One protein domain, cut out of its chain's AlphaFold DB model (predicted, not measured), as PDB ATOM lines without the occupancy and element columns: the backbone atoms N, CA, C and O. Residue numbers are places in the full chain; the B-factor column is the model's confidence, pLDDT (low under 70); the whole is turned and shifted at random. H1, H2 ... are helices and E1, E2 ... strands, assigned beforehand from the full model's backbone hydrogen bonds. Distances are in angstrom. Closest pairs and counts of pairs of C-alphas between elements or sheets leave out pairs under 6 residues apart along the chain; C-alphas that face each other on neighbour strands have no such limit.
ATOM      1  N   ILE A   3      38.121  33.995 -32.211       98.12
ATOM      2  CA  ILE A   3      38.994  35.020 -31.633       98.12
ATOM      3  C   ILE A   3      38.159  36.245 -31.271       98.12
ATOM      4  O   ILE A   3      37.565  36.874 -32.141       98.12
ATOM      5  N   GLY A   4      38.157  36.624 -29.997       98.12
ATOM      6  CA  GLY A   4      37.655  37.922 -29.561       98.12
ATOM      7  C   GLY A   4      38.729  38.996 -29.700       98.12
ATOM      8  O   GLY A   4      39.877  38.766 -29.322       98.12
ATOM      9  N   ILE A   5      38.372  40.177 -30.199       97.44
ATOM     10  CA  ILE A   5      39.214  41.378 -30.128       97.44
ATOM     11  C   ILE A   5      38.413  42.440 -29.389       97.44
ATOM     12  O   ILE A   5      37.363  42.874 -29.870       97.44
ATOM     13  N   VAL A   6      38.895  42.843 -28.214       94.12
ATOM     14  CA  VAL A   6      38.341  43.994 -27.499       94.12
ATOM     15  C   VAL A   6      38.825  45.233 -28.229       94.12
ATOM     16  O   VAL A   6      40.019  45.520 -28.221       94.12
ATOM     17  N   ALA A   7      37.897  45.897 -28.910       89.44
ATOM     18  CA  ALA A   7      38.165  47.064 -29.728       89.44
ATOM     19  C   ALA A   7      37.826  48.337 -28.954       89.44
ATOM     20  O   ALA A   7      36.889  48.361 -28.151       89.44
ATOM     21  N   THR A   8      38.555  49.412 -29.223       83.81
ATOM     22  CA  THR A   8      38.221  50.734 -28.684       83.81
ATOM     23  C   THR A   8      37.107  51.395 -29.503       83.81
ATOM     24  O   THR A   8      36.671  50.913 -30.555       83.81
ATOM     25  N   PHE A   9      36.617  52.543 -29.045       78.69
ATOM     26  CA  PHE A   9      35.717  53.356 -29.847       78.69
ATOM     27  C   PHE A   9      36.473  53.921 -31.053       78.69
ATOM     28  O   PHE A   9      37.340  54.777 -30.898       78.69
ATOM     29  N   GLY A  10      36.085  53.543 -32.276       74.50
ATOM     30  CA  GLY A  10      36.754  54.031 -33.494       74.50
ATOM     31  C   GLY A  10      36.814  55.567 -33.628       74.50
ATOM     32  O   GLY A  10      37.686  56.100 -34.309       74.50
ATOM     33  N   LYS A  11      35.923  56.299 -32.943       73.31
ATOM     34  CA  LYS A  11      35.974  57.765 -32.822       73.31
ATOM     35  C   LYS A  11      37.185  58.259 -32.014       73.31
ATOM     36  O   LYS A  11      37.784  59.255 -32.416       73.31
ATOM     37  N   SER A  12      37.545  57.573 -30.930       74.31
ATOM     38  CA  SER A  12      38.726  57.895 -30.119       74.31
ATOM     39  C   SER A  12      39.997  57.746 -30.960       74.31
ATOM     40  O   SER A  12      40.764  58.695 -31.117       74.31
ATOM     41  N   GLU A  13      40.134  56.628 -31.670       75.50
ATOM     42  CA  GLU A  13      41.284  56.363 -32.546       75.50
ATOM     43  C   GLU A  13      41.448  57.400 -33.658       75.50
ATOM     44  O   GLU A  13      42.559  57.835 -33.983       75.50
ATOM     45  N   ALA A  14      40.326  57.857 -34.220       72.75
ATOM     46  CA  ALA A  14      40.328  58.922 -35.213       72.75
ATOM     47  C   ALA A  14      40.910  60.228 -34.648       72.75
ATOM     48  O   ALA A  14      41.665  60.914 -35.341       72.75
ATOM     49  N   THR A  15      40.608  60.561 -33.387       68.19
ATOM     50  CA  THR A  15      41.166  61.752 -32.725       68.19
ATOM     51  C   THR A  15      42.653  61.631 -32.400       68.19
ATOM     52  O   THR A  15      43.360  62.638 -32.469       68.19
ATOM     53  N   LYS A  16      43.147  60.413 -32.149       69.94
ATOM     54  CA  LYS A  16      44.564  60.124 -31.870       69.94
ATOM     55  C   LYS A  16      45.438  60.069 -33.133       69.94
ATOM     56  O   LYS A  16      46.659  59.999 -33.042       69.94
ATOM     57  N   ASN A  17      44.838  60.181 -34.326       67.81
ATOM     58  CA  ASN A  17      45.525  60.103 -35.623       67.81
ATOM     59  C   ASN A  17      46.226  58.746 -35.864       67.81
ATOM     60  O   ASN A  17      47.192  58.661 -36.631       67.81
ATOM     61  N   GLU A  18      45.703  57.683 -35.251       75.00
ATOM     62  CA  GLU A  18      46.274  56.328 -35.271       75.00
ATOM     63  C   GLU A  18      45.656  55.407 -36.334       75.00
ATOM     64  O   GLU A  18      46.056  54.258 -36.483       75.00
ATOM     65  N   LEU A  19      44.750  55.929 -37.163       83.88
ATOM     66  CA  LEU A  19      44.089  55.159 -38.219       83.88
ATOM     67  C   LEU A  19      45.042  54.757 -39.352       83.88
ATOM     68  O   LEU A  19      45.736  55.617 -39.903       83.88
ATOM     69  N   ILE A  20      44.966  53.490 -39.770       86.69
ATOM     70  CA  ILE A  20      45.588  52.992 -41.002       86.69
ATOM     71  C   ILE A  20      44.853  53.597 -42.192       86.69
ATOM     72  O   ILE A  20      43.647  53.404 -42.334       86.69
ATOM     73  N   GLU A  21      45.576  54.293 -43.065       86.12
ATOM     74  CA  GLU A  21      45.002  54.879 -44.275       86.12
ATOM     75  C   GLU A  21      44.519  53.803 -45.266       86.12
ATOM     76  O   GLU A  21      45.215  52.824 -45.551       86.12
ATOM     77  N   VAL A  22      43.320  54.006 -45.819       86.56
ATOM     78  CA  VAL A  22      42.709  53.124 -46.819       86.56
ATOM     79  C   VAL A  22      42.553  53.856 -48.146       86.56
ATOM     80  O   VAL A  22      41.865  54.870 -48.247       86.56
ATOM     81  N   THR A  23      43.172  53.291 -49.179       87.19
ATOM     82  CA  THR A  23      43.145  53.765 -50.567       87.19
ATOM     83  C   THR A  23      42.538  52.693 -51.473       87.19
ATOM     84  O   THR A  23      42.359  51.547 -51.059       87.19
ATOM     85  N   ASN A  24      42.273  53.025 -52.737       86.75
ATOM     86  CA  ASN A  24      41.872  52.040 -53.751       86.75
ATOM     87  C   ASN A  24      42.937  50.952 -54.005       86.75
ATOM     88  O   ASN A  24      42.603  49.871 -54.474       86.75
ATOM     89  N   LYS A  25      44.205  51.219 -53.663       90.50
ATOM     90  CA  LYS A  25      45.315  50.256 -53.743       90.50
ATOM     91  C   LYS A  25      45.485  49.424 -52.467       90.50
ATOM     92  O   LYS A  25      46.346  48.547 -52.425       90.50
ATOM     93  N   SER A  26      44.726  49.708 -51.407       90.75
ATOM     94  CA  SER A  26      44.810  48.933 -50.168       90.75
ATOM     95  C   SER A  26      44.299  47.502 -50.398       90.75
ATOM     96  O   SER A  26      43.377  47.312 -51.189       90.75
ATOM     97  N   PRO A  27      44.848  46.487 -49.706       92.44
ATOM     98  CA  PRO A  27      44.346  45.119 -49.787       92.44
ATOM     99  C   PRO A  27      42.843  45.024 -49.514       92.44
ATOM    100  O   PRO A  27      42.318  45.773 -48.686       92.44
ATOM    101  N   LYS A  28      42.172  44.054 -50.150       93.81
ATOM    102  CA  LYS A  28      40.721  43.854 -50.025       93.81
ATOM    103  C   LYS A  28      40.249  43.812 -48.567       93.81
ATOM    104  O   LYS A  28      39.306  44.516 -48.237       93.81
ATOM    105  N   TYR A  29      40.953  43.111 -47.677       94.19
ATOM    106  CA  TYR A  29      40.567  43.045 -46.263       94.19
ATOM    107  C   TYR A  29      40.550  44.414 -45.562       94.19
ATOM    108  O   TYR A  29      39.718  44.623 -44.689       94.19
ATOM    109  N   LEU A  30      41.423  45.363 -45.932       93.12
ATOM    110  CA  LEU A  30      41.377  46.728 -45.386       93.12
ATOM    111  C   LEU A  30      40.210  47.526 -45.962       93.12
ATOM    112  O   LEU A  30      39.638  48.353 -45.257       93.12
ATOM    113  N   GLN A  31      39.861  47.299 -47.229       92.56
ATOM    114  CA  GLN A  31      38.685  47.921 -47.838       92.56
ATOM    115  C   GLN A  31      37.396  47.386 -47.200       92.56
ATOM    116  O   GLN A  31      36.510  48.167 -46.856       92.56
ATOM    117  N   ASP A  32      37.329  46.074 -46.965       93.81
ATOM    118  CA  ASP A  32      36.217  45.410 -46.285       93.81
ATOM    119  C   ASP A  32      36.121  45.889 -44.825       93.81
ATOM    120  O   ASP A  32      35.053  46.320 -44.386       93.81
ATOM    121  N   ALA A  33      37.250  45.947 -44.107       93.19
ATOM    122  CA  ALA A  33      37.330  46.521 -42.764       93.19
ATOM    123  C   ALA A  33      36.839  47.965 -42.745       93.19
ATOM    124  O   ALA A  33      36.038  48.337 -41.891       93.19
ATOM    125  N   TYR A  34      37.271  48.776 -43.714       90.75
ATOM    126  CA  TYR A  34      36.805  50.142 -43.852       90.75
ATOM    127  C   TYR A  34      35.288  50.183 -44.000       90.75
ATOM    128  O   TYR A  34      34.650  50.930 -43.266       90.75
ATOM    129  N   SER A  35      34.706  49.400 -44.906       89.00
ATOM    130  CA  SER A  35      33.264  49.310 -45.202       89.00
ATOM    131  C   SER A  35      32.404  48.678 -44.110       89.00
ATOM    132  O   SER A  35      31.196  48.900 -44.106       89.00
ATOM    133  N   SER A  36      33.010  47.974 -43.162       89.31
ATOM    134  CA  SER A  36      32.302  47.309 -42.073       89.31
ATOM    135  C   SER A  36      31.550  48.252 -41.126       89.31
ATOM    136  O   SER A  36      31.919  49.410 -40.920       89.31
ATOM    137  N   LYS A  37      30.527  47.698 -40.461       85.75
ATOM    138  CA  LYS A  37      29.869  48.327 -39.303       85.75
ATOM    139  C   LYS A  37      30.776  48.402 -38.068       85.75
ATOM    140  O   LYS A  37      30.539  49.242 -37.203       85.75
ATOM    141  N   ASP A  38      31.787  47.535 -38.002       84.75
ATOM    142  CA  ASP A  38      32.751  47.456 -36.900       84.75
ATOM    143  C   ASP A  38      33.721  48.646 -36.932       84.75
ATOM    144  O   ASP A  38      34.221  49.084 -35.898       84.75
ATOM    145  N   ASN A  39      33.920  49.246 -38.113       77.62
ATOM    146  CA  ASN A  39      34.657  50.492 -38.272       77.62
ATOM    147  C   ASN A  39      33.850  51.701 -37.765       77.62
ATOM    148  O   ASN A  39      33.335  52.530 -38.524       77.62
ATOM    149  N   GLY A  40      33.784  51.833 -36.438       69.44
ATOM    150  CA  GLY A  40      33.135  52.942 -35.739       69.44
ATOM    151  C   GLY A  40      33.731  54.327 -36.038       69.44
ATOM    152  O   GLY A  40      33.100  55.336 -35.721       69.44
ATOM    153  N   ALA A  41      34.900  54.410 -36.691       63.47
ATOM    154  CA  ALA A  41      35.538  55.674 -37.076       63.47
ATOM    155  C   ALA A  41      34.769  56.426 -38.183       63.47
ATOM    156  O   ALA A  41      34.877  57.649 -38.301       63.47
ATOM    157  N   LYS A  42      33.942  55.727 -38.975       55.97
ATOM    158  CA  LYS A  42      33.196  56.320 -40.098       55.97
ATOM    159  C   LYS A  42      32.084  57.282 -39.696       55.97
ATOM    160  O   LYS A  42      31.758  58.175 -40.472       55.97
ATOM    161  N   LYS A  43      31.479  57.119 -38.513       49.44
ATOM    162  CA  LYS A  43      30.161  57.717 -38.246       49.44
ATOM    163  C   LYS A  43      30.151  59.233 -37.991       49.44
ATOM    164  O   LYS A  43      29.089  59.815 -38.165       49.44
ATOM    165  N   ARG A  44      31.254  59.907 -37.605       43.56
ATOM    166  CA  ARG A  44      31.247  61.377 -37.322       43.56
ATOM    167  C   ARG A  44      32.568  62.141 -37.582       43.56
ATOM    168  O   ARG A  44      32.695  63.298 -37.192       43.56
ATOM    169  N   GLY A  45      33.563  61.532 -38.234       41.78
ATOM    170  CA  GLY A  45      34.945  62.046 -38.307       41.78
ATOM    171  C   GLY A  45      35.292  63.035 -39.433       41.78
ATOM    172  O   GLY A  45      36.472  63.289 -39.654       41.78
ATOM    173  N   GLN A  46      34.328  63.609 -40.162       42.72
ATOM    174  CA  GLN A  46      34.620  64.458 -41.336       42.72
ATOM    175  C   GLN A  46      35.224  65.846 -41.030       42.72
ATOM    176  O   GLN A  46      35.488  66.612 -41.954       42.72
ATOM    177  N   ARG A  47      35.496  66.216 -39.770       41.84
ATOM    178  CA  ARG A  47      35.841  67.616 -39.447       41.84
ATOM    179  C   ARG A  47      37.290  68.059 -39.677       41.84
ATOM    180  O   ARG A  47      37.559  69.244 -39.511       41.84
ATOM    181  N   LYS A  48      38.215  67.206 -40.136       42.81
ATOM    182  CA  LYS A  48      39.522  67.666 -40.664       42.81
ATOM    183  C   LYS A  48      39.965  66.815 -41.860       42.81
ATOM    184  O   LYS A  48      40.500  65.734 -41.671       42.81
ATOM    185  N   LYS A  49      39.705  67.314 -43.077       41.59
ATOM    186  CA  LYS A  49      40.235  66.877 -44.391       41.59
ATOM    187  C   LYS A  49      40.738  65.412 -44.478       41.59
ATOM    188  O   LYS A  49      41.915  65.135 -44.285       41.59
ATOM    189  N   GLY A  50      39.854  64.505 -44.900       51.12
ATOM    190  CA  GLY A  50      40.171  63.521 -45.949       51.12
ATOM    191  C   GLY A  50      40.822  62.175 -45.602       51.12
ATOM    192  O   GLY A  50      40.882  61.337 -46.498       51.12
ATOM    193  N   VAL A  51      41.275  61.895 -44.375       56.56
ATOM    194  CA  VAL A  51      41.923  60.590 -44.111       56.56
ATOM    195  C   VAL A  51      40.873  59.491 -43.923       56.56
ATOM    196  O   VAL A  51      40.303  59.323 -42.844       56.56
ATOM    197  N   LYS A  52      40.616  58.722 -44.988       77.19
ATOM    198  CA  LYS A  52      39.902  57.442 -44.912       77.19
ATOM    199  C   LYS A  52      40.796  56.455 -44.170       77.19
ATOM    200  O   LYS A  52      41.899  56.181 -44.634       77.19
ATOM    201  N   GLY A  53      40.343  55.913 -43.043       86.38
ATOM    202  CA  GLY A  53      41.154  54.946 -42.321       86.38
ATOM    203  C   GLY A  53      40.389  54.000 -41.413       86.38
ATOM    204  O   GLY A  53      39.178  54.136 -41.222       86.38
ATOM    205  N   VAL A  54      41.122  53.011 -40.909       88.94
ATOM    206  CA  VAL A  54      40.623  51.920 -40.066       88.94
ATOM    207  C   VAL A  54      41.482  51.843 -38.800       88.94
ATOM    208  O   VAL A  54      42.712  51.886 -38.914       88.94
ATOM    209  N   PRO A  55      40.870  51.745 -37.608       88.75
ATOM    210  CA  PRO A  55      41.576  51.432 -36.367       88.75
ATOM    211  C   PRO A  55      42.386  50.127 -36.452       88.75
ATOM    212  O   PRO A  55      42.036  49.214 -37.204       88.75
ATOM    213  N   TYR A  56      43.482  50.014 -35.697       89.12
ATOM    214  CA  TYR A  56      44.356  48.838 -35.793       89.12
ATOM    215  C   TYR A  56      43.674  47.541 -35.376       89.12
ATOM    216  O   TYR A  56      43.816  46.539 -36.068       89.12
ATOM    217  N   ASP A  57      42.956  47.558 -34.258       91.19
ATOM    218  CA  ASP A  57      42.181  46.431 -33.735       91.19
ATOM    219  C   ASP A  57      41.229  45.849 -34.797       91.19
ATOM    220  O   ASP A  57      41.244  44.640 -35.044       91.19
ATOM    221  N   ILE A  58      40.500  46.708 -35.514       93.56
ATOM    222  CA  ILE A  58      39.613  46.316 -36.615       93.56
ATOM    223  C   ILE A  58      40.415  45.763 -37.798       93.56
ATOM    224  O   ILE A  58      40.116  44.679 -38.305       93.56
ATOM    225  N   ALA A  59      41.470  46.458 -38.232       93.88
ATOM    226  CA  ALA A  59      42.299  46.013 -39.352       93.88
ATOM    227  C   ALA A  59      42.962  44.644 -39.099       93.88
ATOM    228  O   ALA A  59      43.058  43.833 -40.023       93.88
ATOM    229  N   ILE A  60      43.389  44.372 -37.861       95.44
ATOM    230  CA  ILE A  60      43.963  43.087 -37.437       95.44
ATOM    231  C   ILE A  60      42.937  41.966 -37.602       95.44
ATOM    232  O   ILE A  60      43.252  40.935 -38.195       95.44
ATOM    233  N   GLY A  61      41.706  42.165 -37.127       96.31
ATOM    234  CA  GLY A  61      40.661  41.148 -37.223       96.31
ATOM    235  C   GLY A  61      40.292  40.798 -38.666       96.31
ATOM    236  O   GLY A  61      40.237  39.621 -39.029       96.31
ATOM    237  N   TYR A  62      40.131  41.806 -39.527       96.44
ATOM    238  CA  TYR A  62      39.869  41.579 -40.953       96.44
ATOM    239  C   TYR A  62      41.057  40.929 -41.670       96.44
ATOM    240  O   TYR A  62      40.849  40.067 -42.523       96.44
ATOM    241  N   TYR A  63      42.295  41.270 -41.295       96.06
ATOM    242  CA  TYR A  63      43.479  40.573 -41.794       96.06
ATOM    243  C   TYR A  63      43.464  39.082 -41.427       96.06
ATOM    244  O   TYR A  63      43.724  38.247 -42.290       96.06
ATOM    245  N   ILE A  64      43.144  38.737 -40.174       95.88
ATOM    246  CA  ILE A  64      43.057  37.340 -39.716       95.88
ATOM    247  C   ILE A  64      42.018  36.579 -40.549       95.88
ATOM    248  O   ILE A  64      42.332  35.525 -41.106       95.88
ATOM    249  N   MET A  65      40.803  37.124 -40.671       95.25
ATOM    250  CA  MET A  65      39.729  36.483 -41.432       95.25
ATOM    251  C   MET A  65      40.116  36.278 -42.900       95.25
ATOM    252  O   MET A  65      39.930  35.187 -43.430       95.25
ATOM    253  N   ASP A  66      40.695  37.288 -43.552       94.44
ATOM    254  CA  ASP A  66      41.134  37.194 -44.947       94.44
ATOM    255  C   ASP A  66      42.269  36.180 -45.131       94.44
ATOM    256  O   ASP A  66      42.216  35.329 -46.019       94.44
ATOM    257  N   LYS A  67      43.297  36.245 -44.281       93.19
ATOM    258  CA  LYS A  67      44.508  35.439 -44.442       93.19
ATOM    259  C   LYS A  67      44.255  33.955 -44.192       93.19
ATOM    260  O   LYS A  67      44.793  33.134 -44.937       93.19
ATOM    261  N   PHE A  68      43.477  33.619 -43.164       91.81
ATOM    262  CA  PHE A  68      43.334  32.240 -42.694       91.81
ATOM    263  C   PHE A  68      42.071  31.533 -43.209       91.81
ATOM    264  O   PHE A  68      42.063  30.308 -43.256       91.81
ATOM    265  N   ASN A  69      41.056  32.256 -43.708       90.50
ATOM    266  CA  ASN A  69      39.875  31.619 -44.315       90.50
ATOM    267  C   ASN A  69      39.973  31.416 -45.836       90.50
ATOM    268  O   ASN A  69      39.149  30.701 -46.396       90.50
ATOM    269  N   LYS A  70      40.960  32.007 -46.527       82.31
ATOM    270  CA  LYS A  70      41.129  31.838 -47.987       82.31
ATOM    271  C   LYS A  70      41.519  30.422 -48.415       82.31
ATOM    272  O   LYS A  70      41.213  30.023 -49.533       82.31
ATOM    273  N   LYS A  71      42.241  29.691 -47.565       71.00
ATOM    274  CA  LYS A  71      42.662  28.298 -47.788       71.00
ATOM    275  C   LYS A  71      42.652  27.563 -46.445       71.00
ATOM    276  O   LYS A  71      43.719  27.379 -45.861       71.00
ATOM    277  N   PRO A  72      41.468  27.224 -45.909       67.69
ATOM    278  CA  PRO A  72      41.378  26.607 -44.597       67.69
ATOM    279  C   PRO A  72      42.046  25.231 -44.646       67.69
ATOM    280  O   PRO A  72      41.644  24.348 -45.402       67.69
ATOM    281  N   THR A  73      43.083  25.029 -43.841       59.59
ATOM    282  CA  THR A  73      43.607  23.689 -43.573       59.59
ATOM    283  C   THR A  73      42.560  22.929 -42.763       59.59
ATOM    284  O   THR A  73      42.264  23.328 -41.645       59.59
ATOM    285  N   LYS A  74      41.966  21.877 -43.350       56.53
ATOM    286  CA  LYS A  74      41.015  20.929 -42.725       56.53
ATOM    287  C   LYS A  74      40.036  21.562 -41.715       56.53
ATOM    288  O   LYS A  74      40.218  21.448 -40.509       56.53
ATOM    289  N   GLY A  75      38.961  22.174 -42.214       57.00
ATOM    290  CA  GLY A  75      37.760  22.483 -41.418       57.00
ATOM    291  C   GLY A  75      37.874  23.619 -40.390       57.00
ATOM    292  O   GLY A  75      36.865  23.997 -39.799       57.00
ATOM    293  N   GLU A  76      39.049  24.218 -40.186       70.62
ATOM    294  CA  GLU A  76      39.210  25.305 -39.219       70.62
ATOM    295  C   GLU A  76      38.946  26.676 -39.854       70.62
ATOM    296  O   GLU A  76      39.853  27.374 -40.304       70.62
ATOM    297  N   ARG A  77      37.676  27.096 -39.859       88.88
ATOM    298  CA  ARG A  77      37.317  28.501 -40.103       88.88
ATOM    299  C   ARG A  77      37.702  29.349 -38.887       88.88
ATOM    300  O   ARG A  77      37.431  28.973 -37.738       88.88
ATOM    301  N   VAL A  78      38.321  30.498 -39.137       94.00
ATOM    302  CA  VAL A  78      38.604  31.519 -38.126       94.00
ATOM    303  C   VAL A  78      37.491  32.561 -38.137       94.00
ATOM    304  O   VAL A  78      37.236  33.212 -39.151       94.00
ATOM    305  N   GLU A  79      36.844  32.733 -36.993       95.56
ATOM    306  CA  GLU A  79      35.857  33.780 -36.746       95.56
ATOM    307  C   GLU A  79      36.472  34.833 -35.828       95.56
ATOM    308  O   GLU A  79      37.068  34.492 -34.803       95.56
ATOM    309  N   VAL A  80      36.329  36.107 -36.194       97.25
ATOM    310  CA  VAL A  80      36.741  37.227 -35.346       97.25
ATOM    311  C   VAL A  80      35.505  37.954 -34.838       97.25
ATOM    312  O   VAL A  80      34.668  38.401 -35.618       97.25
ATOM    313  N   ASN A  81      35.404  38.075 -33.519       96.94
ATOM    314  CA  ASN A  81      34.331  38.755 -32.813       96.94
ATOM    315  C   ASN A  81      34.863  40.055 -32.196       96.94
ATOM    316  O   ASN A  81      35.682  40.024 -31.274       96.94
ATOM    317  N   PHE A  82      34.401  41.199 -32.697       95.94
ATOM    318  CA  PHE A  82      34.762  42.506 -32.152       95.94
ATOM    319  C   PHE A  82      33.877  42.855 -30.951       95.94
ATOM    320  O   PHE A  82      32.656  42.995 -31.074       95.94
ATOM    321  N   ILE A  83      34.500  43.030 -29.786       93.62
ATOM    322  CA  ILE A  83      33.833  43.409 -28.538       93.62
ATOM    323  C   ILE A  83      34.106  44.892 -28.300       93.62
ATOM    324  O   ILE A  83      35.208  45.274 -27.919       93.62
ATOM    325  N   THR A  84      33.105  45.730 -28.547       88.75
ATOM    326  CA  THR A  84      33.171  47.168 -28.267       88.75
ATOM    327  C   THR A  84      32.898  47.448 -26.784       88.75
ATOM    328  O   THR A  84      32.297  46.600 -26.111       88.75
ATOM    329  N   PRO A  85      33.295  48.616 -26.244       86.00
ATOM    330  CA  PRO A  85      33.189  48.873 -24.807       86.00
ATOM    331  C   PRO A  85      31.755  48.789 -24.252       86.00
ATOM    332  O   PRO A  85      31.543  48.315 -23.136       86.00
ATOM    333  N   ASP A  86      30.751  49.157 -25.051       83.44
ATOM    334  CA  ASP A  86      29.324  49.035 -24.723       83.44
ATOM    335  C   ASP A  86      28.852  47.576 -24.578       83.44
ATOM    336  O   ASP A  86      27.897  47.301 -23.853       83.44
ATOM    337  N   LYS A  87      29.554  46.621 -25.202       89.25
ATOM    338  CA  LYS A  87      29.219  45.185 -25.203       89.25
ATOM    339  C   LYS A  87      30.019  44.365 -24.190       89.25
ATOM    340  O   LYS A  87      29.845  43.145 -24.120       89.25
ATOM    341  N   LEU A  88      30.895  45.004 -23.410       90.25
ATOM    342  CA  LEU A  88      31.732  44.332 -22.414       90.25
ATOM    343  C   LEU A  88      30.876  43.635 -21.352       90.25
ATOM    344  O   LEU A  88      30.212  44.271 -20.532       90.25
ATOM    345  N   SER A  89      30.923  42.307 -21.364       94.81
ATOM    346  CA  SER A  89      30.226  41.432 -20.425       94.81
ATOM    347  C   SER A  89      30.910  40.069 -20.381       94.81
ATOM    348  O   SER A  89      31.508  39.649 -21.372       94.81
ATOM    349  N   VAL A  90      30.768  39.342 -19.270       97.12
ATOM    350  CA  VAL A  90      31.260  37.955 -19.146       97.12
ATOM    351  C   VAL A  90      30.738  37.087 -20.303       97.12
ATOM    352  O   VAL A  90      31.503  36.359 -20.930       97.12
ATOM    353  N   ALA A  91      29.460  37.246 -20.661       97.38
ATOM    354  CA  ALA A  91      28.830  36.534 -21.770       97.38
ATOM    355  C   ALA A  91      29.449  36.857 -23.143       97.38
ATOM    356  O   ALA A  91      29.493  35.987 -24.009       97.38
ATOM    357  N   ALA A  92      29.936  38.082 -23.371       96.44
ATOM    358  CA  ALA A  92      30.629  38.424 -24.612       96.44
ATOM    359  C   ALA A  92      31.988  37.714 -24.719       96.44
ATOM    360  O   ALA A  92      32.299  37.169 -25.777       96.44
ATOM    361  N   PHE A  93      32.755  37.665 -23.625       97.25
ATOM    362  CA  PHE A  93      34.047  36.971 -23.566       97.25
ATOM    363  C   PHE A  93      33.902  35.446 -23.710       97.25
ATOM    364  O   PHE A  93      34.713  34.815 -24.389       97.25
ATOM    365  N   ALA A  94      32.849  34.857 -23.135       97.00
ATOM    366  CA  ALA A  94      32.583  33.414 -23.182       97.00
ATOM    367  C   ALA A  94      32.304  32.860 -24.595       97.00
ATOM    368  O   ALA A  94      32.402  31.657 -24.814       97.00
ATOM    369  N   LYS A  95      31.981  33.718 -25.575       97.31
ATOM    370  CA  LYS A  95      31.704  33.302 -26.964       97.31
ATOM    371  C   LYS A  95      32.956  32.923 -27.761       97.31
ATOM    372  O   LYS A  95      32.821  32.379 -28.857       97.31
ATOM    373  N   ASN A  96      34.143  33.240 -27.248       97.94
ATOM    374  CA  ASN A  96      35.407  33.105 -27.965       97.94
ATOM    375  C   ASN A  96      36.342  32.117 -27.254       97.94
ATOM    376  O   ASN A  96      36.300  31.981 -26.032       97.94
ATOM    377  N   ASP A  97      37.232  31.475 -28.013       97.44
ATOM    378  CA  ASP A  97      38.268  30.601 -27.450       97.44
ATOM    379  C   ASP A  97      39.243  31.424 -26.598       97.44
ATOM    380  O   ASP A  97      39.608  31.041 -25.487       97.44
ATOM    381  N   ILE A  98      39.629  32.589 -27.122       98.06
ATOM    382  CA  ILE A  98      40.490  33.573 -26.470       98.06
ATOM    383  C   ILE A  98      40.069  34.980 -26.900       98.06
ATOM    384  O   ILE A  98      39.620  35.191 -28.029       98.06
ATOM    385  N   ASN A  99      40.234  35.953 -26.011       98.31
ATOM    386  CA  ASN A  99      39.914  37.353 -26.255       98.31
ATOM    387  C   ASN A  99      41.164  38.208 -26.077       98.31
ATOM    388  O   ASN A  99      41.745  38.218 -24.996       98.31
ATOM    389  N   PHE A 100      41.575  38.940 -27.104       97.94
ATOM    390  CA  PHE A 100      42.730  39.826 -27.041       97.94
ATOM    391  C   PHE A 100      42.308  41.241 -26.668       97.94
ATOM    392  O   PHE A 100      41.461  41.842 -27.331       97.94
ATOM    393  N   MET A 101      42.949  41.781 -25.637       94.75
ATOM    394  CA  MET A 101      42.907  43.204 -25.331       94.75
ATOM    395  C   MET A 101      43.767  43.945 -26.356       94.75
ATOM    396  O   MET A 101      44.971  43.693 -26.446       94.75
ATOM    397  N   MET A 102      43.159  44.839 -27.135       88.81
ATOM    398  CA  MET A 102      43.851  45.667 -28.120       88.81
ATOM    399  C   MET A 102      43.408  47.111 -27.971       88.81
ATOM    400  O   MET A 102      42.247  47.415 -28.204       88.81
ATOM    401  N   ILE A 103      44.344  48.001 -27.634       84.38
ATOM    402  CA  ILE A 103      44.119  49.440 -27.415       84.38
ATOM    403  C   ILE A 103      43.229  49.734 -26.194       84.38
ATOM    404  O   ILE A 103      43.642  50.487 -25.322       84.38
ATOM    405  N   TYR A 104      42.043  49.131 -26.094       88.38
ATOM    406  CA  TYR A 104      41.117  49.323 -24.985       88.38
ATOM    407  C   TYR A 104      41.429  48.381 -23.821       88.38
ATOM    408  O   TYR A 104      40.999  47.227 -23.810       88.38
ATOM    409  N   ASP A 105      42.172  48.875 -22.836       89.62
ATOM    410  CA  ASP A 105      42.445  48.206 -21.567       89.62
ATOM    411  C   ASP A 105      41.881  49.004 -20.373       89.62
ATOM    412  O   ASP A 105      41.058  49.903 -20.540       89.62
ATOM    413  N   ILE A 106      42.278  48.652 -19.146       88.62
ATOM    414  CA  ILE A 106      41.811  49.348 -17.935       88.62
ATOM    415  C   ILE A 106      42.251  50.813 -17.938       88.62
ATOM    416  O   ILE A 106      41.459  51.664 -17.545       88.62
ATOM    417  N   LEU A 107      43.475  51.114 -18.387       85.06
ATOM    418  CA  LEU A 107      43.962  52.491 -18.428       85.06
ATOM    419  C   LEU A 107      43.210  53.291 -19.489       85.06
ATOM    420  O   LEU A 107      42.721  54.379 -19.195       85.06
ATOM    421  N   GLU A 108      43.006  52.739 -20.681       82.94
ATOM    422  CA  GLU A 108      42.216  53.404 -21.715       82.94
ATOM    423  C   GLU A 108      40.760  53.624 -21.253       82.94
ATOM    424  O   GLU A 108      40.210  54.710 -21.438       82.94
ATOM    425  N   ALA A 109      40.153  52.660 -20.549       83.62
ATOM    426  CA  ALA A 109      38.820  52.807 -19.956       83.62
ATOM    427  C   ALA A 109      38.743  53.926 -18.895       83.62
ATOM    428  O   ALA A 109      37.694  54.547 -18.740       83.62
ATOM    429  N   MET A 110      39.839  54.227 -18.184       77.81
ATOM    430  CA  MET A 110      39.912  55.372 -17.259       77.81
ATOM    431  C   MET A 110      39.986  56.727 -17.983       77.81
ATOM    432  O   MET A 110      39.764  57.773 -17.366       77.81
ATOM    433  N   ASN A 111      40.292  56.735 -19.281       70.62
ATOM    434  CA  ASN A 111      40.584  57.952 -20.043       70.62
ATOM    435  C   ASN A 111      39.591  58.234 -21.184       70.62
ATOM    436  O   ASN A 111      39.668  59.292 -21.812       70.62
ATOM    437  N   LEU A 112      38.619  57.346 -21.420       67.69
ATOM    438  CA  LEU A 112      37.564  57.516 -22.419       67.69
ATOM    439  C   LEU A 112      36.183  57.650 -21.778       67.69
ATOM    440  O   LEU A 112      35.875  56.981 -20.796       67.69
ATOM    441  N   THR A 113      35.324  58.473 -22.381       54.97
ATOM    442  CA  THR A 113      33.887  58.452 -22.081       54.97
ATOM    443  C   THR A 113      33.124  57.417 -22.887       54.97
ATOM    444  O   THR A 113      33.568  56.980 -23.952       54.97
ATOM    445  N   ASP A 114      31.909  57.118 -22.425       50.88
ATOM    446  CA  ASP A 114      30.940  56.213 -23.057       50.88
ATOM    447  C   ASP A 114      30.582  56.581 -24.516       50.88
ATOM    448  O   ASP A 114      30.049  55.754 -25.253       50.88
ATOM    449  N   ASP A 115      30.892  57.802 -24.974       51.94
ATOM    450  CA  ASP A 115      30.705  58.257 -26.361       51.94
ATOM    451  C   ASP A 115      32.016  58.364 -27.172       51.94
ATOM    452  O   ASP A 115      32.039  58.970 -28.257       51.94
ATOM    453  N   GLY A 116      33.117  57.808 -26.654       50.06
ATOM    454  CA  GLY A 116      34.430  57.781 -27.296       50.06
ATOM    455  C   GLY A 116      35.071  59.159 -27.469       50.06
ATOM    456  O   GLY A 116      35.790  59.369 -28.449       50.06
ATOM    457  N   LYS A 117      34.764  60.130 -26.597       52.88
ATOM    458  CA  LYS A 117      35.509  61.394 -26.520       52.88
ATOM    459  C   LYS A 117      36.665  61.241 -25.530       52.88
ATOM    460  O   LYS A 117      36.492  60.716 -24.435       52.88
ATOM    461  N   ILE A 118      37.828  61.766 -25.909       49.03
ATOM    462  CA  ILE A 118      38.904  62.078 -24.965       49.03
ATOM    463  C   ILE A 118      38.406  63.280 -24.163       49.03
ATOM    464  O   ILE A 118      38.270  64.370 -24.725       49.03
ATOM    465  N   ILE A 119      38.048  63.087 -22.895       46.38
ATOM    466  CA  ILE A 119      37.559  64.187 -22.061       46.38
ATOM    467  C   ILE A 119      38.669  64.685 -21.146       46.38
ATOM    468  O   ILE A 119      39.352  63.933 -20.457       46.38
ATOM    469  N   THR A 120      38.821  66.005 -21.135       40.34
ATOM    470  CA  THR A 120      39.624  66.748 -20.172       40.34
ATOM    471  C   THR A 120      39.198  66.418 -18.738       40.34
ATOM    472  O   THR A 120      38.123  66.824 -18.317       40.34
ATOM    473  N   LYS A 121      40.101  65.760 -17.995       43.00
ATOM    474  CA  LYS A 121      40.184  65.641 -16.524       43.00
ATOM    475  C   LYS A 121      38.968  65.052 -15.779       43.00
ATOM    476  O   LYS A 121      37.952  65.707 -15.600       43.00
ATOM    477  N   ASN A 122      39.207  63.903 -15.133       45.75
ATOM    478  CA  ASN A 122      38.614  63.503 -13.847       45.75
ATOM    479  C   ASN A 122      37.080  63.603 -13.733       45.75
ATOM    480  O   ASN A 122      36.576  64.233 -12.804       45.75
ATOM    481  N   GLN A 123      36.335  62.943 -14.622       51.12
ATOM    482  CA  GLN A 123      34.910  62.692 -14.386       51.12
ATOM    483  C   GLN A 123      34.708  61.327 -13.714       51.12
ATOM    484  O   GLN A 123      35.338  60.336 -14.083       51.12
ATOM    485  N   GLN A 124      33.810  61.273 -12.727       50.56
ATOM    486  CA  GLN A 124      33.458  60.077 -11.946       50.56
ATOM    487  C   GLN A 124      33.034  58.881 -12.826       50.56
ATOM    488  O   GLN A 124      33.278  57.727 -12.469       50.56
ATOM    489  N   ASN A 125      32.493  59.155 -14.018       55.75
ATOM    490  CA  ASN A 125      32.040  58.148 -14.982       55.75
ATOM    491  C   ASN A 125      33.182  57.282 -15.553       55.75
ATOM    492  O   ASN A 125      32.968  56.105 -15.834       55.75
ATOM    493  N   ASN A 126      34.414  57.791 -15.641       65.56
ATOM    494  CA  ASN A 126      35.533  57.020 -16.201       65.56
ATOM    495  C   ASN A 126      36.059  55.958 -15.223       65.56
ATOM    496  O   ASN A 126      36.395  54.839 -15.609       65.56
ATOM    497  N   TYR A 127      36.073  56.279 -13.926       71.25
ATOM    498  CA  TYR A 127      36.379  55.296 -12.886       71.25
ATOM    499  C   TYR A 127      35.338  54.174 -12.873       71.25
ATOM    500  O   TYR A 127      35.689  53.014 -12.669       71.25
ATOM    501  N   ALA A 128      34.069  54.493 -13.146       76.62
ATOM    502  CA  ALA A 128      33.021  53.489 -13.275       76.62
ATOM    503  C   ALA A 128      33.253  52.567 -14.486       76.62
ATOM    504  O   ALA A 128      33.133  51.350 -14.338       76.62
ATOM    505  N   ALA A 129      33.650  53.103 -15.647       80.50
ATOM    506  CA  ALA A 129      33.980  52.306 -16.832       80.50
ATOM    507  C   ALA A 129      35.175  51.367 -16.588       80.50
ATOM    508  O   ALA A 129      35.090  50.164 -16.854       80.50
ATOM    509  N   ALA A 130      36.256  51.883 -16.001       84.50
ATOM    510  CA  ALA A 130      37.420  51.085 -15.632       84.50
ATOM    511  C   ALA A 130      37.086  50.013 -14.585       84.50
ATOM    512  O   ALA A 130      37.470  48.853 -14.744       84.50
ATOM    513  N   LYS A 131      36.297  50.356 -13.557       85.00
ATOM    514  CA  LYS A 131      35.824  49.409 -12.534       85.00
ATOM    515  C   LYS A 131      34.903  48.341 -13.127       85.00
ATOM    516  O   LYS A 131      35.007  47.173 -12.755       85.00
ATOM    517  N   LYS A 132      34.034  48.710 -14.076       87.31
ATOM    518  CA  LYS A 132      33.187  47.771 -14.825       87.31
ATOM    519  C   LYS A 132      34.050  46.789 -15.612       87.31
ATOM    520  O   LYS A 132      33.839  45.586 -15.484       87.31
ATOM    521  N   LEU A 133      35.033  47.279 -16.372       91.94
ATOM    522  CA  LEU A 133      35.960  46.423 -17.113       91.94
ATOM    523  C   LEU A 133      36.741  45.508 -16.163       91.94
ATOM    524  O   LEU A 133      36.740  44.299 -16.366       91.94
ATOM    525  N   ALA A 134      37.324  46.043 -15.089       92.69
ATOM    526  CA  ALA A 134      38.053  45.269 -14.085       92.69
ATOM    527  C   ALA A 134      37.197  44.149 -13.459       92.69
ATOM    528  O   ALA A 134      37.668  43.023 -13.315       92.69
ATOM    529  N   ASN A 135      35.925  44.424 -13.150       93.69
ATOM    530  CA  ASN A 135      34.973  43.435 -12.626       93.69
ATOM    531  C   ASN A 135      34.579  42.360 -13.653       93.69
ATOM    532  O   ASN A 135      34.267  41.235 -13.277       93.69
ATOM    533  N   VAL A 136      34.552  42.690 -14.948       95.75
ATOM    534  CA  VAL A 136      34.352  41.681 -15.998       95.75
ATOM    535  C   VAL A 136      35.612  40.832 -16.146       95.75
ATOM    536  O   VAL A 136      35.518  39.610 -16.119       95.75
ATOM    537  N   LEU A 137      36.784  41.470 -16.245       96.25
ATOM    538  CA  LEU A 137      38.079  40.808 -16.422       96.25
ATOM    539  C   LEU A 137      38.436  39.873 -15.261       96.25
ATOM    540  O   LEU A 137      39.062  38.845 -15.494       96.25
ATOM    541  N   SER A 138      38.017  40.184 -14.033       96.25
ATOM    542  CA  SER A 138      38.239  39.316 -12.871       96.25
ATOM    543  C   SER A 138      37.408  38.028 -12.880       96.25
ATOM    544  O   SER A 138      37.702  37.120 -12.107       96.25
ATOM    545  N   LYS A 139      36.381  37.938 -13.734       97.25
ATOM    546  CA  LYS A 139      35.444  36.802 -13.818       97.25
ATOM    547  C   LYS A 139      35.651  35.927 -15.053       97.25
ATOM    548  O   LYS A 139      34.923  34.958 -15.236       97.25
ATOM    549  N   VAL A 140      36.596  36.284 -15.919       97.06
ATOM    550  CA  VAL A 140      36.879  35.571 -17.168       97.06
ATOM    551  C   VAL A 140      38.326  35.104 -17.174       97.06
ATOM    552  O   VAL A 140      39.227  35.809 -16.728       97.06
ATOM    553  N   ASP A 141      38.563  33.909 -17.702       96.88
ATOM    554  CA  ASP A 141      39.876  33.262 -17.684       96.88
ATOM    555  C   ASP A 141      40.458  33.035 -19.090       96.88
ATOM    556  O   ASP A 141      41.547  32.478 -19.212       96.88
ATOM    557  N   ASN A 142      39.759  33.488 -20.138       97.69
ATOM    558  CA  ASN A 142      40.120  33.370 -21.554       97.69
ATOM    559  C   ASN A 142      40.513  34.724 -22.184       97.69
ATOM    560  O   ASN A 142      40.312  34.944 -23.380       97.69
ATOM    561  N   VAL A 143      41.058  35.651 -21.388       97.88
ATOM    562  CA  VAL A 143      41.522  36.973 -21.846       97.88
ATOM    563  C   VAL A 143      43.043  37.028 -21.940       97.88
ATOM    564  O   VAL A 143      43.756  36.546 -21.059       97.88
ATOM    565  N   PHE A 144      43.537  37.654 -23.006       97.75
ATOM    566  CA  PHE A 144      44.945  37.847 -23.301       97.75
ATOM    567  C   PHE A 144      45.322  39.345 -23.336       97.75
ATOM    568  O   PHE A 144      44.764  40.087 -24.146       97.75
ATOM    569  N   PRO A 145      46.326  39.786 -22.552       96.94
ATOM    570  CA  PRO A 145      46.956  39.018 -21.482       96.94
ATOM    571  C   PRO A 145      45.980  38.814 -20.297       96.94
ATOM    572  O   PRO A 145      45.005  39.558 -20.181       96.94
ATOM    573  N   PRO A 146      46.220  37.833 -19.408       97.19
ATOM    574  CA  PRO A 146      45.384  37.579 -18.234       97.19
ATOM    575  C   PRO A 146      45.243  38.809 -17.342       97.19
ATOM    576  O   PRO A 146      46.165  39.623 -17.262       97.19
ATOM    577  N   THR A 428      58.192  49.588 -41.686       62.53
ATOM    578  CA  THR A 428      57.474  48.316 -41.567       62.53
ATOM    579  C   THR A 428      55.968  48.574 -41.579       62.53
ATOM    580  O   THR A 428      55.315  48.542 -40.538       62.53
ATOM    581  N   LYS A 429      55.407  48.816 -42.771       62.91
ATOM    582  CA  LYS A 429      54.013  49.246 -43.019       62.91
ATOM    583  C   LYS A 429      52.916  48.272 -42.545       62.91
ATOM    584  O   LYS A 429      51.748  48.473 -42.864       62.91
ATOM    585  N   LYS A 430      53.268  47.188 -41.849       80.25
ATOM    586  CA  LYS A 430      52.411  46.014 -41.628       80.25
ATOM    587  C   LYS A 430      52.584  45.372 -40.244       80.25
ATOM    588  O   LYS A 430      52.379  44.172 -40.100       80.25
ATOM    589  N   ILE A 431      52.962  46.131 -39.203       87.94
ATOM    590  CA  ILE A 431      53.022  45.568 -37.834       87.94
ATOM    591  C   ILE A 431      51.680  44.947 -37.411       87.94
ATOM    592  O   ILE A 431      51.673  43.888 -36.796       87.94
ATOM    593  N   TYR A 432      50.553  45.531 -37.818       89.50
ATOM    594  CA  TYR A 432      49.225  44.978 -37.554       89.50
ATOM    595  C   TYR A 432      49.003  43.602 -38.221       89.50
ATOM    596  O   TYR A 432      48.387  42.731 -37.622       89.50
ATOM    597  N   GLU A 433      49.577  43.332 -39.400       93.25
ATOM    598  CA  GLU A 433      49.526  41.989 -40.003       93.25
ATOM    599  C   GLU A 433      50.303  40.974 -39.152       93.25
ATOM    600  O   GLU A 433      49.818  39.871 -38.902       93.25
ATOM    601  N   LYS A 434      51.483  41.361 -38.640       94.12
ATOM    602  CA  LYS A 434      52.262  40.515 -37.718       94.12
ATOM    603  C   LYS A 434      51.511  40.253 -36.414       94.12
ATOM    604  O   LYS A 434      51.556  39.138 -35.908       94.12
ATOM    605  N   LEU A 435      50.797  41.251 -35.890       95.50
ATOM    606  CA  LEU A 435      49.925  41.075 -34.727       95.50
ATOM    607  C   LEU A 435      48.796  40.085 -35.025       95.50
ATOM    608  O   LEU A 435      48.554  39.200 -34.212       95.50
ATOM    609  N   GLY A 436      48.171  40.161 -36.201       95.88
ATOM    610  CA  GLY A 436      47.147  39.198 -36.611       95.88
ATOM    611  C   GLY A 436      47.672  37.767 -36.740       95.88
ATOM    612  O   GLY A 436      47.052  36.831 -36.239       95.88
ATOM    613  N   GLN A 437      48.856  37.587 -37.337       95.94
ATOM    614  CA  GLN A 437      49.534  36.283 -37.369       95.94
ATOM    615  C   GLN A 437      49.818  35.766 -35.956       95.94
ATOM    616  O   GLN A 437      49.555  34.603 -35.656       95.94
ATOM    617  N   GLN A 438      50.317  36.637 -35.079       97.50
ATOM    618  CA  GLN A 438      50.649  36.273 -33.710       97.50
ATOM    619  C   GLN A 438      49.405  35.907 -32.888       97.50
ATOM    620  O   GLN A 438      49.450  34.930 -32.145       97.50
ATOM    621  N   MET A 439      48.286  36.622 -33.049       97.94
ATOM    622  CA  MET A 439      47.002  36.253 -32.436       97.94
ATOM    623  C   MET A 439      46.555  34.863 -32.884       97.94
ATOM    624  O   MET A 439      46.228  34.034 -32.042       97.94
ATOM    625  N   HIS A 440      46.607  34.573 -34.189       96.44
ATOM    626  CA  HIS A 440      46.277  33.248 -34.711       96.44
ATOM    627  C   HIS A 440      47.171  32.149 -34.110       96.44
ATOM    628  O   HIS A 440      46.661  31.127 -33.656       96.44
ATOM    629  N   ILE A 441      48.493  32.367 -34.045       96.62
ATOM    630  CA  ILE A 441      49.448  31.425 -33.431       96.62
ATOM    631  C   ILE A 441      49.109  31.177 -31.957       96.62
ATOM    632  O   ILE A 441      49.081  30.025 -31.519       96.62
ATOM    633  N   ILE A 442      48.844  32.241 -31.193       98.12
ATOM    634  CA  ILE A 442      48.478  32.143 -29.776       98.12
ATOM    635  C   ILE A 442      47.198  31.315 -29.615       98.12
ATOM    636  O   ILE A 442      47.185  30.379 -28.815       98.12
ATOM    637  N   THR A 443      46.150  31.609 -30.389       97.62
ATOM    638  CA  THR A 443      44.869  30.894 -30.303       97.62
ATOM    639  C   THR A 443      44.997  29.431 -30.717       97.62
ATOM    640  O   THR A 443      44.506  28.550 -30.014       97.62
ATOM    641  N   ALA A 444      45.700  29.143 -31.816       95.69
ATOM    642  CA  ALA A 444      45.944  27.774 -32.268       95.69
ATOM    643  C   ALA A 444      46.691  26.960 -31.202       95.69
ATOM    644  O   ALA A 444      46.314  25.829 -30.889       95.69
ATOM    645  N   LEU A 445      47.727  27.550 -30.595       96.75
ATOM    646  CA  LEU A 445      48.489  26.912 -29.525       96.75
ATOM    647  C   LEU A 445      47.633  26.673 -28.277       96.75
ATOM    648  O   LEU A 445      47.735  25.608 -27.666       96.75
ATOM    649  N   PHE A 446      46.803  27.650 -27.904       97.25
ATOM    650  CA  PHE A 446      45.871  27.538 -26.788       97.25
ATOM    651  C   PHE A 446      44.887  26.383 -27.003       97.25
ATOM    652  O   PHE A 446      44.840  25.474 -26.176       97.25
ATOM    653  N   ASN A 447      44.191  26.356 -28.143       95.56
ATOM    654  CA  ASN A 447      43.217  25.316 -28.476       95.56
ATOM    655  C   ASN A 447      43.860  23.926 -28.522       95.56
ATOM    656  O   ASN A 447      43.346  22.988 -27.909       95.56
ATOM    657  N   LYS A 448      45.035  23.804 -29.158       95.06
ATOM    658  CA  LYS A 448      45.794  22.547 -29.209       95.06
ATOM    659  C   LYS A 448      46.124  22.032 -27.806       95.06
ATOM    660  O   LYS A 448      45.843  20.878 -27.496       95.06
ATOM    661  N   LYS A 449      46.701  22.878 -26.943       96.06
ATOM    662  CA  LYS A 449      47.093  22.478 -25.580       96.06
ATOM    663  C   LYS A 449      45.886  22.211 -24.677       96.06
ATOM    664  O   LYS A 449      45.940  21.293 -23.862       96.06
ATOM    665  N   LYS A 450      44.798  22.970 -24.833       94.31
ATOM    666  CA  LYS A 450      43.543  22.769 -24.098       94.31
ATOM    667  C   LYS A 450      42.920  21.411 -24.422       94.31
ATOM    668  O   LYS A 450      42.572  20.678 -23.501       94.31
ATOM    669  N   ALA A 451      42.881  21.034 -25.701       92.31
ATOM    670  CA  ALA A 451      42.401  19.723 -26.133       92.31
ATOM    671  C   ALA A 451      43.250  18.564 -25.578       92.31
ATOM    672  O   ALA A 451      42.710  17.515 -25.247       92.31
ATOM    673  N   THR A 452      44.570  18.740 -25.437       91.06
ATOM    674  CA  THR A 452      45.434  17.730 -24.798       91.06
ATOM    675  C   THR A 452      45.197  17.630 -23.291       91.06
ATOM    676  O   THR A 452      45.232  16.530 -22.750       91.06
ATOM    677  N   LYS A 453      44.955  18.756 -22.606       86.00
ATOM    678  CA  LYS A 453      44.732  18.782 -21.153       86.00
ATOM    679  C   LYS A 453      43.417  18.113 -20.749       86.00
ATOM    680  O   LYS A 453      43.396  17.483 -19.714       86.00
ATOM    681  N   GLY A 454      42.362  18.228 -21.558       75.19
ATOM    682  CA  GLY A 454      41.071  17.580 -21.281       75.19
ATOM    683  C   GLY A 454      41.023  16.073 -21.568       75.19
ATOM    684  O   GLY A 454      40.001  15.453 -21.305       75.19
ATOM    685  N   LYS A 455      42.086  15.493 -22.143       64.50
ATOM    686  CA  LYS A 455      42.220  14.041 -22.372       64.50
ATOM    687  C   LYS A 455      43.000  13.318 -21.267       64.50
ATOM    688  O   LYS A 455      43.111  12.098 -21.325       64.50
TER     689      LYS A 455
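AT A GLANCE: This is residues 3 to 146 and 428 to 455 of the 456 residues of an uncharacterized protein of viral metagenome (UniProt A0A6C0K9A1). A small wall of three parallel strands, E2, E1 and E3, has two long helices over one face: H4 runs along the strands, and H8 runs slantwise to them, while residues 448 to 455, of which 448 to 453 belong to H8, stick out beyond the sheet. H2 packs on H4, the short helices H1 and H3 pack on each other past the last residues of the strands, and a helical hairpin of H6 and H7 lies away from the sheet. The printed part has 172 residues, with eight named helices and three named strands in the order E1 H1 H2 H3 H4 E2 H5 E3 H6 H7 H8, and its class is mostly helix. It is compact, with a radius of gyration of the C-alphas of 16.8 A, and spans 53 by 43 by 26 A.

IN THESE COORDINATES: The sheet holds E1, residues 3 to 6, E2, residues 79 to 83, and E3, residues 98 to 101. E1 begins at C-alpha 3 (38.994, 35.020, -31.633); E2 is 12.8 A long from first to last C-alpha. H4, residues 56 to 69, is 19.7 A long and begins at C-alpha 56 (44.356, 48.838, -35.793). H8, residues 431 to 453, is the longest helix, 32.6 A, and ends at C-alpha 453 (44.732, 18.782, -21.153). H7, residues 124 to 137, is 20.3 A long. The shorter helices are H1, residues 10 to 16, H2, residues 28 to 35, H3, residues 40 to 43, H5, residues 90 to 93, and H6, residues 106 to 111.

HOW THE PARTS SIT: The sheet runs E2, E1, E3, with E2 and E3 as edge strands. E2 and E1 are parallel at 19 degrees, with N 3 and O 79 at 2.8 A and N 5 and O 81 at 2.9 A, within hydrogen-bond range. E1 and E3 are parallel at 25 degrees, with N 4 and O 98 at 2.8 A. E1, H1 to H4 and E2 form a strand-helix-strand unit, two parallel neighbour strands with helices between. E2, H5 and E3 form a split one, with E1 between its strands, and its crossover is right-handed. H4 and H8 on the same face make two layers, helices on one face of a sheet. H4 is over E2 and E1 at a height of 9.1 A over the sheet; the closest C-alphas of H4 and E2 are those of Gly 61 and Val 80, 5.9 A apart. H8 is over E1 and E3 at a height of 8.7 A, slantwise to the strands, at 36 degrees to E1 on the local plane. H8 touches H4 with residues 432 to 440 alone, closest at the C-alphas of Ile 60 and Gly 436, 5.1 A, at a steep tilt of 61 degrees, the same way. H2 touches H4, closest at the C-alphas of Tyr 29 and Tyr 62, 5.6 A, at a steep tilt of 45 degrees, opposite ways. H1 touches H3, closest at the C-alphas of Gly 10 and Ala 41, 4.1 A. H5 only grazes the sheet, with residues 92 to 93. The hairpin H6 and H7 has a shallow tilt of 16 degrees; its closest C-alphas are those of Met 110 and Asn 126, 4.8 A. H7 is apart from E1, E2 and E3. Each O i to N i+4 pair is within hydrogen-bond range in H1, H2, H4, H6, H7 and H8, while H3 and H5 are too short for such a pair.

THE WHOLE: The C-alphas farthest apart are those of Lys 49 and Lys 455, 57.3 A. Residues 147 to 427 are not printed, and C-alphas 146 and 428 are 28.4 A apart across this cut. The links H1 to H2, H3 to H4 and H6 to H7 are long. The mean pLDDT of the printed part is 82.6, and 37 residues are under 70, among them residues 40 to 51 and 112 to 126.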